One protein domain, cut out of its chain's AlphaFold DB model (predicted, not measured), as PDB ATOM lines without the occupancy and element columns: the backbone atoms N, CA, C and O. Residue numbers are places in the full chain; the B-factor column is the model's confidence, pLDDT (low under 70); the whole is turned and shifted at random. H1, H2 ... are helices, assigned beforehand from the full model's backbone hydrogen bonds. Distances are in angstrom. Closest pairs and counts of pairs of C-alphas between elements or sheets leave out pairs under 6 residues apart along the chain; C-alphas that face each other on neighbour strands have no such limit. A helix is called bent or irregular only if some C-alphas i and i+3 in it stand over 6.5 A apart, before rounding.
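Overview. This is residues 2 to 131 of the 135 residues of an uncharacterized protein of Rhodobiaceae bacterium (UniProt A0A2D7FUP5). The longest helix, H2, is bent into a wide V that runs along the length of an elongated body, and the other three helices pack on its inner side. H1 folds back along the first arm, H2a, and also reaches the second, H2b, with residues 3 to 11; H3 crosses H2b, and H4 packs on H3 and on H1, the centres of H2b, H3 and H4 making a triangle. The printed part has 130 residues with four named helices, in the order H1, H2, H3, H4, and no named strand, and its class is all helix. The whole is compact, with a radius of gyration of the C-alphas of 15.6 A, and spans 52 by 31 by 24 A.

Arrangement. Start with H2, residues 31 to 71, assigned as one helix by its hydrogen bonds but bent: C-alphas 44 and 47 are 7.2 A apart. Its arms, H2a of residues 31 to 44 and H2b of residues 47 to 71, are about perpendicular at 77 degrees, and H2b has a kink of 34 degrees near residue 54. Look next at H3, residues 75 to 98: it forms a helical hairpin with H2b, a steep tilt of 44 degrees, closest at the C-alphas of Gly 56 and Gly 86, 5.5 A apart. H3 forms another with H4, residues 109 to 131, a steep tilt of 42 degrees, closest at the C-alphas of Ala 80 and Ala 120, 4.1 A apart. H2b and H4 only just touch, with 3 pairs of C-alphas within 8 A, the closest those of Met 61 and Gly 123, 7.2 A apart. H1, residues 2 to 24, touches H4 at a shallow tilt of 20 degrees, opposite ways, closest at the C-alphas of Gly 2 and Tyr 126, 4.2 A apart. H1 and H2a form a helical hairpin at a steep tilt of 43 degrees, closest at the C-alphas of Thr 15 and Ile 38, 6.3 A apart. With residues 3 to 11 alone H1 touches H2b, closest at the C-alphas of Thr 7 and Ala 50, 5.6 A apart. H1 and H3 are near each other, while H2a is apart from H3 and H4. Helix packing is mostly crossed. In H1, H2a, H3 and H4 every O i to N i+4 pair is within hydrogen-bond range; in H2b 18 of 21 are.

Along the chain. Find C-alpha 31 at (164.049, 147.841, 178.407), where H2a begins its 20.0 A; H2b then runs 34.7 A to C-alpha 71 at (180.640, 145.297, 221.932). H1 measures 32.9 A, H3 33.9 A and H4 32.6 A, ending at C-alpha 131 at (165.498, 137.365, 215.950).

Size, cuts and confidence. The two C-alphas farthest apart, those of Asn 28 and Trp 70, are 52.1 A apart. The printed part has no cut; the link from H2 to H3 is tight, those from H1 to H2 and H3 to H4 are short, and none is long. Mean pLDDT of the printed part is 93.7, and no printed residue is under 70.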
ATOM      1  N   GLY A   2     169.014 135.045 204.496       88.50
ATOM      2  CA  GLY A   2     169.831 136.264 204.265       88.50
ATOM      3  C   GLY A   2     170.869 136.148 203.135       88.50
ATOM      4  O   GLY A   2     171.059 137.080 202.362       88.50
ATOM      5  N   TRP A   3     171.445 134.958 202.965       91.06
ATOM      6  CA  TRP A   3     172.319 134.637 201.834       91.06
ATOM      7  C   TRP A   3     171.638 134.748 200.461       91.06
ATOM      8  O   TRP A   3     172.228 135.280 199.532       91.06
ATOM      9  N   GLY A   4     170.383 134.301 200.329       94.62
ATOM     10  CA  GLY A   4     169.659 134.396 199.056       94.62
ATOM     11  C   GLY A   4     169.410 135.850 198.652       94.62
ATOM     12  O   GLY A   4     169.539 136.199 197.485       94.62
ATOM     13  N   ILE A   5     169.137 136.711 199.637       96.25
ATOM     14  CA  ILE A   5     168.968 138.156 199.433       96.25
ATOM     15  C   ILE A   5     170.281 138.805 199.012       96.25
ATOM     16  O   ILE A   5     170.280 139.601 198.079       96.25
ATOM     17  N   LEU A   6     171.392 138.439 199.659       96.94
ATOM     18  CA  LEU A   6     172.723 138.856 199.226       96.94
ATOM     19  C   LEU A   6     172.946 138.494 197.755       96.94
ATOM     20  O   LEU A   6     173.207 139.386 196.958       96.94
ATOM     21  N   THR A   7     172.809 137.218 197.387       96.75
ATOM     22  CA  THR A   7     173.074 136.752 196.019       96.75
ATOM     23  C   THR A   7     172.207 137.480 194.996       96.75
ATOM     24  O   THR A   7     172.725 137.978 193.999       96.75
ATOM     25  N   PHE A   8     170.904 137.597 195.264       97.00
ATOM     26  CA  PHE A   8     169.973 138.298 194.384       97.00
ATOM     27  C   PHE A   8     170.355 139.770 194.198       97.00
ATOM     28  O   PHE A   8     170.510 140.228 193.067       97.00
ATOM     29  N   LEU A   9     170.547 140.507 195.298       97.62
ATOM     30  CA  LEU A   9     170.876 141.933 195.240       97.62
ATOM     31  C   LEU A   9     172.250 142.178 194.622       97.62
ATOM     32  O   LEU A   9     172.411 143.160 193.901       97.62
ATOM     33  N   PHE A  10     173.217 141.300 194.880       97.69
ATOM     34  CA  PHE A  10     174.556 141.407 194.316       97.69
ATOM     35  C   PHE A  10     174.512 141.287 192.794       97.69
ATOM     36  O   PHE A  10     175.021 142.169 192.109       97.69
ATOM     37  N   ILE A  11     173.864 140.238 192.269       97.31
ATOM     38  CA  ILE A  11     173.725 140.037 190.820       97.31
ATOM     39  C   ILE A  11     172.961 141.208 190.213       97.31
ATOM     40  O   ILE A  11     173.471 141.855 189.307       97.31
ATOM     41  N   PHE A  12     171.798 141.547 190.773       97.06
ATOM     42  CA  PHE A  12     170.979 142.649 190.275       97.06
ATOM     43  C   PHE A  12     171.770 143.961 190.184       97.06
ATOM     44  O   PHE A  12     171.744 144.635 189.154       97.06
ATOM     45  N   THR A  13     172.501 144.306 191.246       97.00
ATOM     46  CA  THR A  13     173.323 145.522 191.306       97.00
ATOM     47  C   THR A  13     174.452 145.463 190.282       97.00
ATOM     48  O   THR A  13     174.617 146.408 189.516       97.00
ATOM     49  N   ALA A  14     175.189 144.349 190.212       96.62
ATOM     50  CA  ALA A  14     176.263 144.166 189.240       96.62
ATOM     51  C   ALA A  14     175.761 144.338 187.797       96.62
ATOM     52  O   ALA A  14     176.379 145.065 187.019       96.62
ATOM     53  N   THR A  15     174.605 143.756 187.465       96.56
ATOM     54  CA  THR A  15     173.975 143.909 186.150       96.56
ATOM     55  C   THR A  15     173.627 145.368 185.859       96.56
ATOM     56  O   THR A  15     173.876 145.837 184.751       96.56
ATOM     57  N   GLN A  16     173.106 146.132 186.832       95.62
ATOM     58  CA  GLN A  16     172.792 147.552 186.606       95.62
ATOM     59  C   GLN A  16     174.035 148.382 186.264       95.62
ATOM     60  O   GLN A  16     173.971 149.211 185.358       95.62
ATOM     61  N   PHE A  17     175.161 148.142 186.938       95.62
ATOM     62  CA  PHE A  17     176.425 148.814 186.619       95.62
ATOM     63  C   PHE A  17     176.940 148.424 185.230       95.62
ATOM     64  O   PHE A  17     177.286 149.303 184.446       95.62
ATOM     65  N   ASN A  18     176.896 147.135 184.876       94.31
ATOM     66  CA  ASN A  18     177.302 146.677 183.545       94.31
ATOM     67  C   ASN A  18     176.438 147.314 182.436       94.31
ATOM     68  O   ASN A  18     176.956 147.794 181.431       94.31
ATOM     69  N   LEU A  19     175.115 147.370 182.627       95.31
ATOM     70  CA  LEU A  19     174.191 148.004 181.682       95.31
ATOM     71  C   LEU A  19     174.404 149.521 181.583       95.31
ATOM     72  O   LEU A  19     174.228 150.095 180.505       95.31
ATOM     73  N   ALA A  20     174.765 150.176 182.689       93.50
ATOM     74  CA  ALA A  20     175.100 151.595 182.701       93.50
ATOM     75  C   ALA A  20     176.391 151.877 181.916       93.50
ATOM     76  O   ALA A  20     176.393 152.793 181.097       93.50
ATOM     77  N   GLU A  21     177.436 151.058 182.084       92.75
ATOM     78  CA  GLU A  21     178.677 151.155 181.299       92.75
ATOM     79  C   GLU A  21     178.406 150.982 179.796       92.75
ATOM     80  O   GLU A  21     178.844 151.800 178.991       92.75
ATOM     81  N   ILE A  22     177.615 149.974 179.410       93.56
ATOM     82  CA  ILE A  22     177.226 149.749 178.006       93.56
ATOM     83  C   ILE A  22     176.465 150.958 177.446       93.56
ATOM     84  O   ILE A  22     176.745 151.414 176.338       93.56
ATOM     85  N   SER A  23     175.530 151.511 178.224       93.81
ATOM     86  CA  SER A  23     174.757 152.690 177.812       93.81
ATOM     87  C   SER A  23     175.649 153.929 177.658       93.81
ATOM     88  O   SER A  23     175.455 154.725 176.740       93.81
ATOM     89  N   ALA A  24     176.663 154.080 178.518       92.50
ATOM     90  CA  ALA A  24     177.627 155.179 178.459       92.50
ATOM     91  C   ALA A  24     178.521 155.133 177.206       92.50
ATOM     92  O   ALA A  24     179.002 156.173 176.762       92.50
ATOM     93  N   LEU A  25     178.688 153.959 176.587       94.94
ATOM     94  CA  LEU A  25     179.369 153.802 175.294       94.94
ATOM     95  C   LEU A  25     178.501 154.228 174.092       94.94
ATOM     96  O   LEU A  25     178.929 154.090 172.947       94.94
ATOM     97  N   GLY A  26     177.288 154.739 174.326       94.31
ATOM     98  CA  GLY A  26     176.368 155.194 173.279       94.31
ATOM     99  C   GLY A  26     175.506 154.083 172.678       94.31
ATOM    100  O   GLY A  26     174.799 154.317 171.697       94.31
ATOM    101  N   LEU A  27     175.539 152.878 173.255       94.88
ATOM    102  CA  LEU A  27     174.679 151.777 172.840       94.88
ATOM    103  C   LEU A  27     173.293 151.937 173.469       94.88
ATOM    104  O   LEU A  27     173.149 152.066 174.684       94.88
ATOM    105  N   ASN A  28     172.255 151.904 172.637       93.06
ATOM    106  CA  ASN A  28     170.885 151.876 173.127       93.06
ATOM    107  C   ASN A  28     170.560 150.471 173.644       93.06
ATOM    108  O   ASN A  28     170.525 149.529 172.854       93.06
ATOM    109  N   VAL A  29     170.296 150.344 174.946       92.94
ATOM    110  CA  VAL A  29     169.850 149.083 175.549       92.94
ATOM    111  C   VAL A  29     168.361 149.190 175.881       92.94
ATOM    112  O   VAL A  29     168.005 149.782 176.909       92.94
ATOM    113  N   PRO A  30     167.468 148.658 175.029       95.12
ATOM    114  CA  PRO A  30     166.034 148.745 175.259       95.12
ATOM    115  C   PRO A  30     165.639 147.999 176.538       95.12
ATOM    116  O   PRO A  30     166.310 147.071 176.988       95.12
ATOM    117  N   PHE A  31     164.513 148.398 177.132       93.56
ATOM    118  CA  PHE A  31     164.049 147.841 178.407       93.56
ATOM    119  C   PHE A  31     163.900 146.311 178.380       93.56
ATOM    120  O   PHE A  31     164.246 145.646 179.355       93.56
ATOM    121  N   THR A  32     163.441 145.754 177.257       95.88
ATOM    122  CA  THR A  32     163.324 144.303 177.059       95.88
ATOM    123  C   THR A  32     164.670 143.596 177.215       95.88
ATOM    124  O   THR A  32     164.756 142.623 177.960       95.88
ATOM    125  N   ASP A  33     165.733 144.126 176.606       95.88
ATOM    126  CA  ASP A  33     167.077 143.540 176.679       95.88
ATOM    127  C   ASP A  33     167.668 143.679 178.084       95.88
ATOM    128  O   ASP A  33     168.335 142.771 178.576       95.88
ATOM    129  N   ARG A  34     167.364 144.784 178.783       95.38
ATOM    130  CA  ARG A  34     167.745 144.959 180.195       95.38
ATOM    131  C   ARG A  34     167.115 143.882 181.077       95.38
ATOM    132  O   ARG A  34     167.803 143.310 181.917       95.38
ATOM    133  N   LEU A  35     165.825 143.596 180.889       96.25
ATOM    134  CA  LEU A  35     165.124 142.567 181.660       96.25
ATOM    135  C   LEU A  35     165.627 141.157 181.320       96.25
ATOM    136  O   LEU A  35     165.817 140.346 182.229       96.25
ATOM    137  N   ALA A  36     165.879 140.886 180.038       96.81
ATOM    138  CA  ALA A  36     166.472 139.630 179.589       96.81
ATOM    139  C   ALA A  36     167.855 139.420 180.223       96.81
ATOM    140  O   ALA A  36     168.089 138.389 180.841       96.81
ATOM    141  N   THR A  37     168.707 140.450 180.209       96.75
ATOM    142  CA  THR A  37     170.059 140.394 180.788       96.75
ATOM    143  C   THR A  37     170.022 140.131 182.294       96.75
ATOM    144  O   THR A  37     170.760 139.285 182.782       96.75
ATOM    145  N   ILE A  38     169.133 140.796 183.045       96.00
ATOM    146  CA  ILE A  38     168.966 140.524 184.485       96.00
ATOM    147  C   ILE A  38     168.559 139.067 184.716       96.00
ATOM    148  O   ILE A  38     169.057 138.428 185.640       96.00
ATOM    149  N   THR A  39     167.643 138.547 183.898       96.94
ATOM    150  CA  THR A  39     167.161 137.167 184.021       96.94
ATOM    151  C   THR A  39     168.278 136.171 183.722       96.94
ATOM    152  O   THR A  39     168.500 135.254 184.513       96.94
ATOM    153  N   ASP A  40     169.021 136.390 182.639       97.31
ATOM    154  CA  ASP A  40     170.138 135.542 182.231       97.31
ATOM    155  C   ASP A  40     171.270 135.563 183.266       97.31
ATOM    156  O   ASP A  40     171.762 134.499 183.656       97.31
ATOM    157  N   ASP A  41     171.643 136.737 183.781       96.19
ATOM    158  CA  ASP A  41     172.647 136.874 184.841       96.19
ATOM    159  C   ASP A  41     172.204 136.160 186.123       96.19
ATOM    160  O   ASP A  41     173.013 135.521 186.800       96.19
ATOM    161  N   LEU A  42     170.912 136.218 186.465       95.88
ATOM    162  CA  LEU A  42     170.387 135.534 187.642       95.88
ATOM    163  C   LEU A  42     170.387 134.012 187.449       95.88
ATOM    164  O   LEU A  42     170.820 133.290 188.341       95.88
ATOM    165  N   MET A  43     169.953 133.508 186.294       95.69
ATOM    166  CA  MET A  43     169.893 132.067 186.028       95.69
ATOM    167  C   MET A  43     171.281 131.428 185.937       95.69
ATOM    168  O   MET A  43     171.495 130.340 186.471       95.69
ATOM    169  N   ASN A  44     172.227 132.108 185.291       94.50
ATOM    170  CA  ASN A  44     173.561 131.566 185.039       94.50
ATOM    171  C   ASN A  44     174.559 131.922 186.151       94.50
ATOM    172  O   ASN A  44     175.460 131.141 186.462       94.50
ATOM    173  N   GLY A  45     174.402 133.090 186.775       92.12
ATOM    174  CA  GLY A  45     175.316 133.604 187.791       92.12
ATOM    175  C   GLY A  45     174.995 133.153 189.212       92.12
ATOM    176  O   GLY A  45     175.906 133.127 190.044       92.12
ATOM    177  N   VAL A  46     173.742 132.761 189.508       94.12
ATOM    178  CA  VAL A  46     173.308 132.473 190.886       94.12
ATOM    179  C   VAL A  46     174.242 131.502 191.578       94.12
ATOM    180  O   VAL A  46     174.761 131.876 192.614       94.12
ATOM    181  N   THR A  47     174.537 130.329 191.008       94.56
ATOM    182  CA  THR A  47     175.334 129.275 191.663       94.56
ATOM    183  C   THR A  47     176.760 129.718 191.988       94.56
ATOM    184  O   THR A  47     177.265 129.435 193.075       94.56
ATOM    185  N   LEU A  48     177.415 130.435 191.073       93.50
ATOM    186  CA  LEU A  48     178.794 130.879 191.268       93.50
ATOM    187  C   LEU A  48     178.879 131.989 192.324       93.50
ATOM    188  O   LEU A  48     179.693 131.911 193.245       93.50
ATOM    189  N   ILE A  49     178.011 133.000 192.222       94.69
ATOM    190  CA  ILE A  49     177.962 134.121 193.173       94.69
ATOM    191  C   ILE A  49     177.538 133.632 194.556       94.69
ATOM    192  O   ILE A  49     178.170 133.971 195.558       94.69
ATOM    193  N   ALA A  50     176.525 132.770 194.592       94.62
ATOM    194  CA  ALA A  50     176.077 132.027 195.757       94.62
ATOM    195  C   ALA A  50     177.239 131.331 196.464       94.62
ATOM    196  O   ALA A  50     177.386 131.497 197.673       94.62
ATOM    197  N   ALA A  51     178.069 130.582 195.737       94.56
ATOM    198  CA  ALA A  51     179.209 129.891 196.320       94.56
ATOM    199  C   ALA A  51     180.226 130.892 196.885       94.56
ATOM    200  O   ALA A  51     180.489 130.894 198.085       94.56
ATOM    201  N   ILE A  52     180.752 131.789 196.049       94.44
ATOM    202  CA  ILE A  52     181.865 132.674 196.417       94.44
ATOM    203  C   ILE A  52     181.491 133.601 197.578       94.44
ATOM    204  O   ILE A  52     182.140 133.604 198.626       94.44
ATOM    205  N   PHE A  53     180.413 134.369 197.417       95.56
ATOM    206  CA  PHE A  53     179.983 135.323 198.435       95.56
ATOM    207  C   PHE A  53     179.268 134.634 199.591       95.56
ATOM    208  O   PHE A  53     179.284 135.140 200.711       95.56
ATOM    209  N   GLY A  54     178.697 133.451 199.356       92.94
ATOM    210  CA  GLY A  54     178.127 132.626 200.409       92.94
ATOM    211  C   GLY A  54     179.141 132.139 201.411       92.94
ATOM    212  O   GLY A  54     178.873 132.248 202.600       92.94
ATOM    213  N   PHE A  55     180.310 131.677 200.975       91.94
ATOM    214  CA  PHE A  55     181.360 131.283 201.911       91.94
ATOM    215  C   PHE A  55     181.831 132.463 202.766       91.94
ATOM    216  O   PHE A  55     181.888 132.340 203.991       91.94
ATOM    217  N   GLY A  56     182.071 133.628 202.155       91.94
ATOM    218  CA  GLY A  56     182.403 134.845 202.902       91.94
ATOM    219  C   GLY A  56     181.312 135.221 203.913       91.94
ATOM    220  O   GLY A  56     181.594 135.496 205.080       91.94
ATOM    221  N   PHE A  57     180.047 135.149 203.496       92.69
ATOM    222  CA  PHE A  57     178.892 135.436 204.344       92.69
ATOM    223  C   PHE A  57     178.727 134.425 205.491       92.69
ATOM    224  O   PHE A  57     178.485 134.821 206.632       92.69
ATOM    225  N   LEU A  58     178.900 133.129 205.217       93.50
ATOM    226  CA  LEU A  58     178.830 132.044 206.201       93.50
ATOM    227  C   LEU A  58     179.862 132.211 207.314       93.50
ATOM    228  O   LEU A  58     179.572 131.864 208.455       93.50
ATOM    229  N   ILE A  59     181.035 132.766 207.006       93.81
ATOM    230  CA  ILE A  59     182.071 133.077 207.998       93.81
ATOM    231  C   ILE A  59     181.738 134.384 208.736       93.81
ATOM    232  O   ILE A  59     181.868 134.460 209.959       93.81
ATOM    233  N   ALA A  60     181.267 135.410 208.023       94.62
ATOM    234  CA  ALA A  60     180.978 136.719 208.605       94.62
ATOM    235  C   ALA A  60     179.842 136.686 209.646       94.62
ATOM    236  O   ALA A  60     179.918 137.379 210.666       94.62
ATOM    237  N   MET A  61     178.787 135.889 209.432       94.12
ATOM    238  CA  MET A  61     177.624 135.876 210.333       94.12
ATOM    239  C   MET A  61     177.948 135.356 211.753       94.12
ATOM    240  O   MET A  61     177.605 136.037 212.721       94.12
ATOM    241  N   PRO A  62     178.640 134.215 211.952       93.56
ATOM    242  CA  PRO A  62     179.082 133.787 213.281       93.56
ATOM    243  C   PRO A  62     180.026 134.787 213.952       93.56
ATOM    244  O   PRO A  62     179.839 135.104 215.128       93.56
ATOM    245  N   VAL A  63     181.000 135.318 213.202       93.19
ATOM    246  CA  VAL A  63     181.987 136.284 213.714       93.19
ATOM    247  C   VAL A  63     181.286 137.530 214.248       93.19
ATOM    248  O   VAL A  63     181.505 137.937 215.389       93.19
ATOM    249  N   THR A  64     180.367 138.099 213.470       93.12
ATOM    250  CA  THR A  64     179.597 139.273 213.902       93.12
ATOM    251  C   THR A  64     178.617 138.970 215.027       93.12
ATOM    252  O   THR A  64     178.401 139.826 215.883       93.12
ATOM    253  N   GLY A  65     178.104 137.742 215.118       90.12
ATOM    254  CA  GLY A  65     177.341 137.277 216.273       90.12
ATOM    255  C   GLY A  65     178.144 137.290 217.580       90.12
ATOM    256  O   GLY A  65     177.604 137.663 218.622       90.12
ATOM    257  N   VAL A  66     179.428 136.922 217.539       91.12
ATOM    258  CA  VAL A  66     180.332 137.008 218.702       91.12
ATOM    259  C   VAL A  66     180.652 138.468 219.024       91.12
ATOM    260  O   VAL A  66     180.494 138.887 220.170       91.12
ATOM    261  N   ILE A  67     181.012 139.265 218.013       90.00
ATOM    262  CA  ILE A  67     181.336 140.690 218.179       90.00
ATOM    263  C   ILE A  67     180.154 141.459 218.780       90.00
ATOM    264  O   ILE A  67     180.340 142.229 219.721       90.00
ATOM    265  N   ALA A  68     178.928 141.224 218.304       90.62
ATOM    266  CA  ALA A  68     177.730 141.888 218.819       90.62
ATOM    267  C   ALA A  68     177.541 141.666 220.328       90.62
ATOM    268  O   ALA A  68     177.130 142.579 221.044       90.62
ATOM    269  N   ARG A  69     177.889 140.472 220.829       87.69
ATOM    270  CA  ARG A  69     177.820 140.146 222.262       87.69
ATOM    271  C   ARG A  69     178.875 140.888 223.075       87.69
ATOM    272  O   ARG A  69     178.601 141.272 224.205       87.69
ATOM    273  N   TRP A  70     180.067 141.080 222.514       88.56
ATOM    274  CA  TRP A  70     181.186 141.717 223.211       88.56
ATOM    275  C   TRP A  70     181.051 143.237 223.239       88.56
ATOM    276  O   TRP A  70     181.225 143.856 224.284       88.56
ATOM    277  N   VAL A  71     180.692 143.836 222.103       86.38
ATOM    278  CA  VAL A  71     180.640 145.297 221.932       86.38
ATOM    279  C   VAL A  71     179.265 145.872 222.316       86.38
ATOM    280  O   VAL A  71     179.079 147.083 222.328       86.38
ATOM    281  N   LYS A  72     178.290 145.019 222.671       84.19
ATOM    282  CA  LYS A  72     176.917 145.399 223.071       84.19
ATOM    283  C   LYS A  72     176.186 146.275 222.036       84.19
ATOM    284  O   LYS A  72     175.314 147.064 222.387       84.19
ATOM    285  N   ILE A  73     176.530 146.126 220.756       81.94
ATOM    286  CA  ILE A  73     175.862 146.807 219.634       81.94
ATOM    287  C   ILE A  73     174.586 146.036 219.270       81.94
ATOM    288  O   ILE A  73     174.508 144.819 219.456       81.94
ATOM    289  N   LEU A  74     173.594 146.729 218.700       88.88
ATOM    290  CA  LEU A  74     172.407 146.099 218.123       88.88
ATOM    291  C   LEU A  74     172.809 144.971 217.146       88.88
ATOM    292  O   LEU A  74     173.502 145.248 216.160       88.88
ATOM    293  N   PRO A  75     172.350 143.719 217.353       88.19
ATOM    294  CA  PRO A  75     172.736 142.584 216.517       88.19
ATOM    295  C   PRO A  75     172.499 142.822 215.024       88.19
ATOM    296  O   PRO A  75     173.341 142.458 214.210       88.19
ATOM    297  N   HIS A  76     171.407 143.499 214.662       93.25
ATOM    298  CA  HIS A  76     171.094 143.821 213.269       93.25
ATOM    299  C   HIS A  76     172.167 144.686 212.601       93.25
ATOM    300  O   HIS A  76     172.555 144.409 211.470       93.25
ATOM    301  N   VAL A  77     172.678 145.695 213.314       93.69
ATOM    302  CA  VAL A  77     173.733 146.585 212.812       93.69
ATOM    303  C   VAL A  77     175.047 145.819 212.685       93.69
ATOM    304  O   VAL A  77     175.718 145.923 211.665       93.69
ATOM    305  N   ALA A  78     175.382 144.986 213.675       94.06
ATOM    306  CA  ALA A  78     176.596 144.175 213.634       94.06
ATOM    307  C   ALA A  78     176.611 143.209 212.437       94.06
ATOM    308  O   ALA A  78     177.606 143.150 211.720       94.06
ATOM    309  N   HIS A  79     175.510 142.497 212.170       95.06
ATOM    310  CA  HIS A  79     175.440 141.587 211.022       95.06
ATOM    311  C   HIS A  79     175.368 142.338 209.685       95.06
ATOM    312  O   HIS A  79     175.918 141.850 208.701       95.06
ATOM    313  N   ALA A  80     174.756 143.528 209.629       97.06
ATOM    314  CA  ALA A  80     174.787 144.370 208.431       97.06
ATOM    315  C   ALA A  80     176.218 144.831 208.103       97.06
ATOM    316  O   ALA A  80     176.691 144.644 206.985       97.06
ATOM    317  N   LEU A  81     176.957 145.345 209.089       96.50
ATOM    318  CA  LEU A  81     178.368 145.705 208.912       96.50
ATOM    319  C   LEU A  81     179.228 144.480 208.575       96.50
ATOM    320  O   LEU A  81     180.123 144.569 207.739       96.50
ATOM    321  N   GLY A  82     178.916 143.324 209.163       96.31
ATOM    322  CA  GLY A  82     179.535 142.045 208.822       96.31
ATOM    323  C   GLY A  82     179.320 141.634 207.375       96.31
ATOM    324  O   GLY A  82     180.264 141.229 206.708       96.31
ATOM    325  N   GLY A  83     178.089 141.758 206.878       97.19
ATOM    326  CA  GLY A  83     177.757 141.491 205.483       97.19
ATOM    327  C   GLY A  83     178.467 142.452 204.530       97.19
ATOM    328  O   GLY A  83     179.045 142.005 203.542       97.19
ATOM    329  N   PHE A  84     178.495 143.746 204.862       98.00
ATOM    330  CA  PHE A  84     179.235 144.763 204.109       98.00
ATOM    331  C   PHE A  84     180.728 144.424 204.015       98.00
ATOM    332  O   PHE A  84     181.281 144.307 202.923       98.00
ATOM    333  N   ALA A  85     181.369 144.211 205.166       97.12
ATOM    334  CA  ALA A  85     182.789 143.895 205.243       97.12
ATOM    335  C   ALA A  85     183.109 142.548 204.585       97.12
ATOM    336  O   ALA A  85     184.102 142.439 203.875       97.12
ATOM    337  N   GLY A  86     182.261 141.533 204.771       96.81
ATOM    338  CA  GLY A  86     182.435 140.210 204.173       96.81
ATOM    339  C   GLY A  86     182.425 140.251 202.646       96.81
ATOM    340  O   GLY A  86     183.308 139.667 202.016       96.81
ATOM    341  N   VAL A  87     181.486 140.988 202.042       97.31
ATOM    342  CA  VAL A  87     181.468 141.199 200.585       97.31
ATOM    343  C   VAL A  87     182.699 141.979 200.134       97.31
ATOM    344  O   VAL A  87     183.364 141.549 199.194       97.31
ATOM    345  N   GLY A  88     183.052 143.065 200.826       96.75
ATOM    346  CA  GLY A  88     184.230 143.866 200.494       96.75
ATOM    347  C   GLY A  88     185.528 143.059 200.530       96.75
ATOM    348  O   GLY A  88     186.289 143.067 199.566       96.75
ATOM    349  N   VAL A  89     185.757 142.291 201.600       95.94
ATOM    350  CA  VAL A  89     186.915 141.390 201.731       95.94
ATOM    351  C   VAL A  89     186.912 140.334 200.630       95.94
ATOM    352  O   VAL A  89     187.959 140.076 200.045       95.94
ATOM    353  N   THR A  90     185.752 139.762 200.301       95.94
ATOM    354  CA  THR A  90     185.636 138.778 199.214       95.94
ATOM    355  C   THR A  90     186.014 139.399 197.867       95.94
ATOM    356  O   THR A  90     186.800 138.814 197.127       95.94
ATOM    357  N   LEU A  91     185.537 140.611 197.562       95.44
ATOM    358  CA  LEU A  91     185.902 141.348 196.347       95.44
ATOM    359  C   LEU A  91     187.404 141.655 196.286       95.44
ATOM    360  O   LEU A  91     188.029 141.444 195.246       95.44
ATOM    361  N   PHE A  92     187.999 142.108 197.393       93.88
ATOM    362  CA  PHE A  92     189.442 142.349 197.474       93.88
ATOM    363  C   PHE A  92     190.253 141.064 197.295       93.88
ATOM    364  O   PHE A  92     191.226 141.060 196.540       93.88
ATOM    365  N   ALA A  93     189.841 139.971 197.937       93.75
ATOM    366  CA  ALA A  93     190.488 138.673 197.807       93.75
ATOM    367  C   ALA A  93     190.417 138.160 196.362       93.75
ATOM    368  O   ALA A  93     191.431 137.747 195.811       93.75
ATOM    369  N   LEU A  94     189.254 138.257 195.710       93.19
ATOM    370  CA  LEU A  94     189.100 137.894 194.300       93.19
ATOM    371  C   LEU A  94     190.002 138.728 193.389       93.19
ATOM    372  O   LEU A  94     190.668 138.171 192.521       93.19
ATOM    373  N   LYS A  95     190.067 140.048 193.602       91.75
ATOM    374  CA  LYS A  95     190.960 140.926 192.837       91.75
ATOM    375  C   LYS A  95     192.429 140.530 193.013       91.75
ATOM    376  O   LYS A  95     193.175 140.531 192.039       91.75
ATOM    377  N   ALA A  96     192.836 140.168 194.230       90.88
ATOM    378  CA  ALA A  96     194.194 139.711 194.520       90.88
ATOM    379  C   ALA A  96     194.507 138.332 193.912       90.88
ATOM    380  O   ALA A  96     195.634 138.100 193.487       90.88
ATOM    381  N   LEU A  97     193.526 137.425 193.850       91.44
ATOM    382  CA  LEU A  97     193.697 136.074 193.305       91.44
ATOM    383  C   LEU A  97     193.710 136.043 191.773       91.44
ATOM    384  O   LEU A  97     194.498 135.313 191.181       91.44
ATOM    385  N   VAL A  98     192.825 136.809 191.130       87.81
ATOM    386  CA  VAL A  98     192.622 136.772 189.670       87.81
ATOM    387  C   VAL A  98     193.437 137.865 188.959       87.81
ATOM    388  O   VAL A  98     193.505 137.889 187.736       87.81
ATOM    389  N   MET A  99     194.079 138.774 189.707       80.38
ATOM    390  CA  MET A  99     194.878 139.910 189.208       80.38
ATOM    391  C   MET A  99     194.112 140.909 188.319       80.38
ATOM    392  O   MET A  99     194.678 141.895 187.850       80.38
ATOM    393  N   VAL A 100     192.808 140.701 188.129       78.62
ATOM    394  CA  VAL A 100     191.856 141.613 187.486       78.62
ATOM    395  C   VAL A 100     190.623 141.751 188.370       78.62
ATOM    396  O   VAL A 100     190.320 140.861 189.162       78.62
ATOM    397  N   THR A 101     189.895 142.862 188.244       84.31
ATOM    398  CA  THR A 101     188.607 143.037 188.929       84.31
ATOM    399  C   THR A 101     187.536 142.229 188.184       84.31
ATOM    400  O   THR A 101     187.160 142.643 187.083       84.31
ATOM    401  N   PRO A 102     187.026 141.105 188.735       77.88
ATOM    402  CA  PRO A 102     186.150 140.202 187.978       77.88
ATOM    403  C   PRO A 102     184.778 140.809 187.680       77.88
ATOM    404  O   PRO A 102     184.126 140.442 186.711       77.88
ATOM    405  N   PHE A 103     184.352 141.752 188.517       86.38
ATOM    406  CA  PHE A 103     183.085 142.457 188.387       86.38
ATOM    407  C   PHE A 103     183.345 143.876 187.892       86.38
ATOM    408  O   PHE A 103     184.049 144.624 188.570       86.38
ATOM    409  N   GLY A 104     182.757 144.250 186.749       87.06
ATOM    410  CA  GLY A 104     182.845 145.612 186.199       87.06
ATOM    411  C   GLY A 104     182.462 146.660 187.242       87.06
ATOM    412  O   GLY A 104     183.272 147.512 187.589       87.06
ATOM    413  N   ALA A 105     181.320 146.437 187.895       89.69
ATOM    414  CA  ALA A 105     180.824 147.241 189.010       89.69
ATOM    415  C   ALA A 105     181.848 147.503 190.136       89.69
ATOM    416  O   ALA A 105     181.808 148.548 190.768       89.69
ATOM    417  N   ALA A 106     182.782 146.590 190.416       92.88
ATOM    418  CA  ALA A 106     183.748 146.757 191.507       92.88
ATOM    419  C   ALA A 106     185.018 147.536 191.104       92.88
ATOM    420  O   ALA A 106     185.958 147.619 191.900       92.88
ATOM    421  N   ARG A 107     185.105 148.037 189.862       91.75
ATOM    422  CA  ARG A 107     186.269 148.800 189.375       91.75
ATOM    423  C   ARG A 107     186.337 150.189 189.997       91.75
ATOM    424  O   ARG A 107     187.431 150.617 190.361       91.75
ATOM    425  N   ASP A 108     185.178 150.809 190.186       91.19
ATOM    426  CA  ASP A 108     185.031 152.116 190.813       91.19
ATOM    427  C   ASP A 108     184.498 152.003 192.242       91.19
ATOM    428  O   ASP A 108     183.855 151.021 192.632       91.19
ATOM    429  N   ILE A 109     184.756 153.039 193.043       93.81
ATOM    430  CA  ILE A 109     184.368 153.061 194.456       93.81
ATOM    431  C   ILE A 109     182.847 153.006 194.641       93.81
ATOM    432  O   ILE A 109     182.366 152.359 195.569       93.81
ATOM    433  N   GLU A 110     182.087 153.639 193.746       94.94
ATOM    434  CA  GLU A 110     180.626 153.700 193.822       94.94
ATOM    435  C   GLU A 110     180.004 152.311 193.679       94.94
ATOM    436  O   GLU A 110     179.222 151.884 194.532       94.94
ATOM    437  N   GLY A 111     180.404 151.564 192.647       95.38
ATOM    438  CA  GLY A 111     179.904 150.212 192.441       95.38
ATOM    439  C   GLY A 111     180.474 149.210 193.443       95.38
ATOM    440  O   GLY A 111     179.738 148.337 193.904       95.38
ATOM    441  N   PHE A 112     181.714 149.387 193.915       96.38
ATOM    442  CA  PHE A 112     182.234 148.607 195.041       96.38
ATOM    443  C   PHE A 112     181.363 148.768 196.296       96.38
ATOM    444  O   PHE A 112     180.964 147.771 196.908       96.38
ATOM    445  N   ILE A 113     181.026 150.008 196.669       97.69
ATOM    446  CA  ILE A 113     180.153 150.289 197.816       97.69
ATOM    447  C   ILE A 113     178.758 149.707 197.576       97.69
ATOM    448  O   ILE A 113     178.215 149.070 198.479       97.69
ATOM    449  N   ALA A 114     178.191 149.863 196.377       97.56
ATOM    450  CA  ALA A 114     176.871 149.332 196.045       97.56
ATOM    451  C   ALA A 114     176.798 147.802 196.204       97.56
ATOM    452  O   ALA A 114     175.863 147.286 196.819       97.56
ATOM    453  N   LEU A 115     177.821 147.076 195.742       97.62
ATOM    454  CA  LEU A 115     177.925 145.629 195.944       97.62
ATOM    455  C   LEU A 115     178.066 145.266 197.430       97.62
ATOM    456  O   LEU A 115     177.424 144.331 197.912       97.62
ATOM    457  N   CYS A 116     178.861 146.023 198.192       98.06
ATOM    458  CA  CYS A 116     178.984 145.811 199.636       98.06
ATOM    459  C   CYS A 116     177.655 146.058 200.370       98.06
ATOM    460  O   CYS A 116     177.324 145.337 201.315       98.06
ATOM    461  N   LEU A 117     176.844 147.022 199.919       98.25
ATOM    462  CA  LEU A 117     175.504 147.262 200.462       98.25
ATOM    463  C   LEU A 117     174.560 146.077 200.222       98.25
ATOM    464  O   LEU A 117     173.756 145.774 201.104       98.25
ATOM    465  N   SER A 118     174.696 145.336 199.115       97.88
ATOM    466  CA  SER A 118     173.979 144.062 198.931       97.88
ATOM    467  C   SER A 118     174.300 143.072 200.063       97.88
ATOM    468  O   SER A 118     173.402 142.437 200.624       97.88
ATOM    469  N   GLY A 119     175.575 143.010 200.469       97.50
ATOM    470  CA  GLY A 119     176.053 142.293 201.659       97.50
ATOM    471  C   GLY A 119     175.402 142.769 202.948       97.50
ATOM    472  O   GLY A 119     174.913 141.956 203.737       97.50
ATOM    473  N   ALA A 120     175.362 144.086 203.145       97.94
ATOM    474  CA  ALA A 120     174.784 144.695 204.336       97.94
ATOM    475  C   ALA A 120     173.303 144.346 204.508       97.94
ATOM    476  O   ALA A 120     172.882 143.940 205.594       97.94
ATOM    477  N   VAL A 121     172.525 144.437 203.428       98.00
ATOM    478  CA  VAL A 121     171.104 144.072 203.436       98.00
ATOM    479  C   VAL A 121     170.931 142.579 203.720       98.00
ATOM    480  O   VAL A 121     170.124 142.211 204.574       98.00
ATOM    481  N   GLY A 122     171.733 141.709 203.094       97.06
ATOM    482  CA  GLY A 122     171.714 140.272 203.381       97.06
ATOM    483  C   GLY A 122     171.992 139.952 204.857       97.06
ATOM    484  O   GLY A 122     171.282 139.147 205.468       97.06
ATOM    485  N   GLY A 123     172.980 140.627 205.455       96.94
ATOM    486  CA  GLY A 123     173.357 140.478 206.865       96.94
ATOM    487  C   GLY A 123     172.284 140.984 207.828       96.94
ATOM    488  O   GLY A 123     171.942 140.310 208.804       96.94
ATOM    489  N   TYR A 124     171.681 142.133 207.519       96.75
ATOM    490  CA  TYR A 124     170.544 142.660 208.269       96.75
ATOM    491  C   TYR A 124     169.374 141.672 208.273       96.75
ATOM    492  O   TYR A 124     168.853 141.335 209.340       96.75
ATOM    493  N   VAL A 125     168.987 141.161 207.096       96.06
ATOM    494  CA  VAL A 125     167.858 140.229 206.983       96.06
ATOM    495  C   VAL A 125     168.159 138.905 207.681       96.06
ATOM    496  O   VAL A 125     167.287 138.383 208.372       96.06
ATOM    497  N   TYR A 126     169.391 138.395 207.597       95.19
ATOM    498  CA  TYR A 126     169.815 137.244 208.400       95.19
ATOM    499  C   TYR A 126     169.540 137.472 209.895       95.19
ATOM    500  O   TYR A 126     168.885 136.652 210.540       95.19
ATOM    501  N   SER A 127     169.969 138.615 210.440       94.69
ATOM    502  CA  SER A 127     169.744 138.932 211.854       94.69
ATOM    503  C   SER A 127     168.264 139.150 212.184       94.69
ATOM    504  O   SER A 127     167.836 138.809 213.284       94.69
ATOM    505  N   ALA A 128     167.481 139.730 211.270       93.06
ATOM    506  CA  ALA A 128     166.045 139.950 211.447       93.06
ATOM    507  C   ALA A 128     165.263 138.634 211.536       93.06
ATOM    508  O   ALA A 128     164.388 138.496 212.388       93.06
ATOM    509  N   LEU A 129     165.603 137.655 210.697       91.50
ATOM    510  CA  LEU A 129     164.965 136.337 210.699       91.50
ATOM    511  C   LEU A 129     165.377 135.516 211.922       91.50
ATOM    512  O   LEU A 129     164.519 134.957 212.603       91.50
ATOM    513  N   LYS A 130     166.667 135.558 212.279       89.81
ATOM    514  CA  LYS A 130     167.186 134.931 213.500       89.81
ATOM    515  C   LYS A 130     166.485 135.451 214.759       89.81
ATOM    516  O   LYS A 130     166.152 134.669 215.642       89.81
ATOM    517  N   ALA A 131     166.230 136.759 214.836       87.75
ATOM    518  CA  ALA A 131     165.498 137.365 215.950       87.75
ATOM    519  C   ALA A 131     164.024 136.921 216.023       87.75
ATOM    520  O   ALA A 131     163.438 136.930 217.102       87.75
TER     521      ALA A 131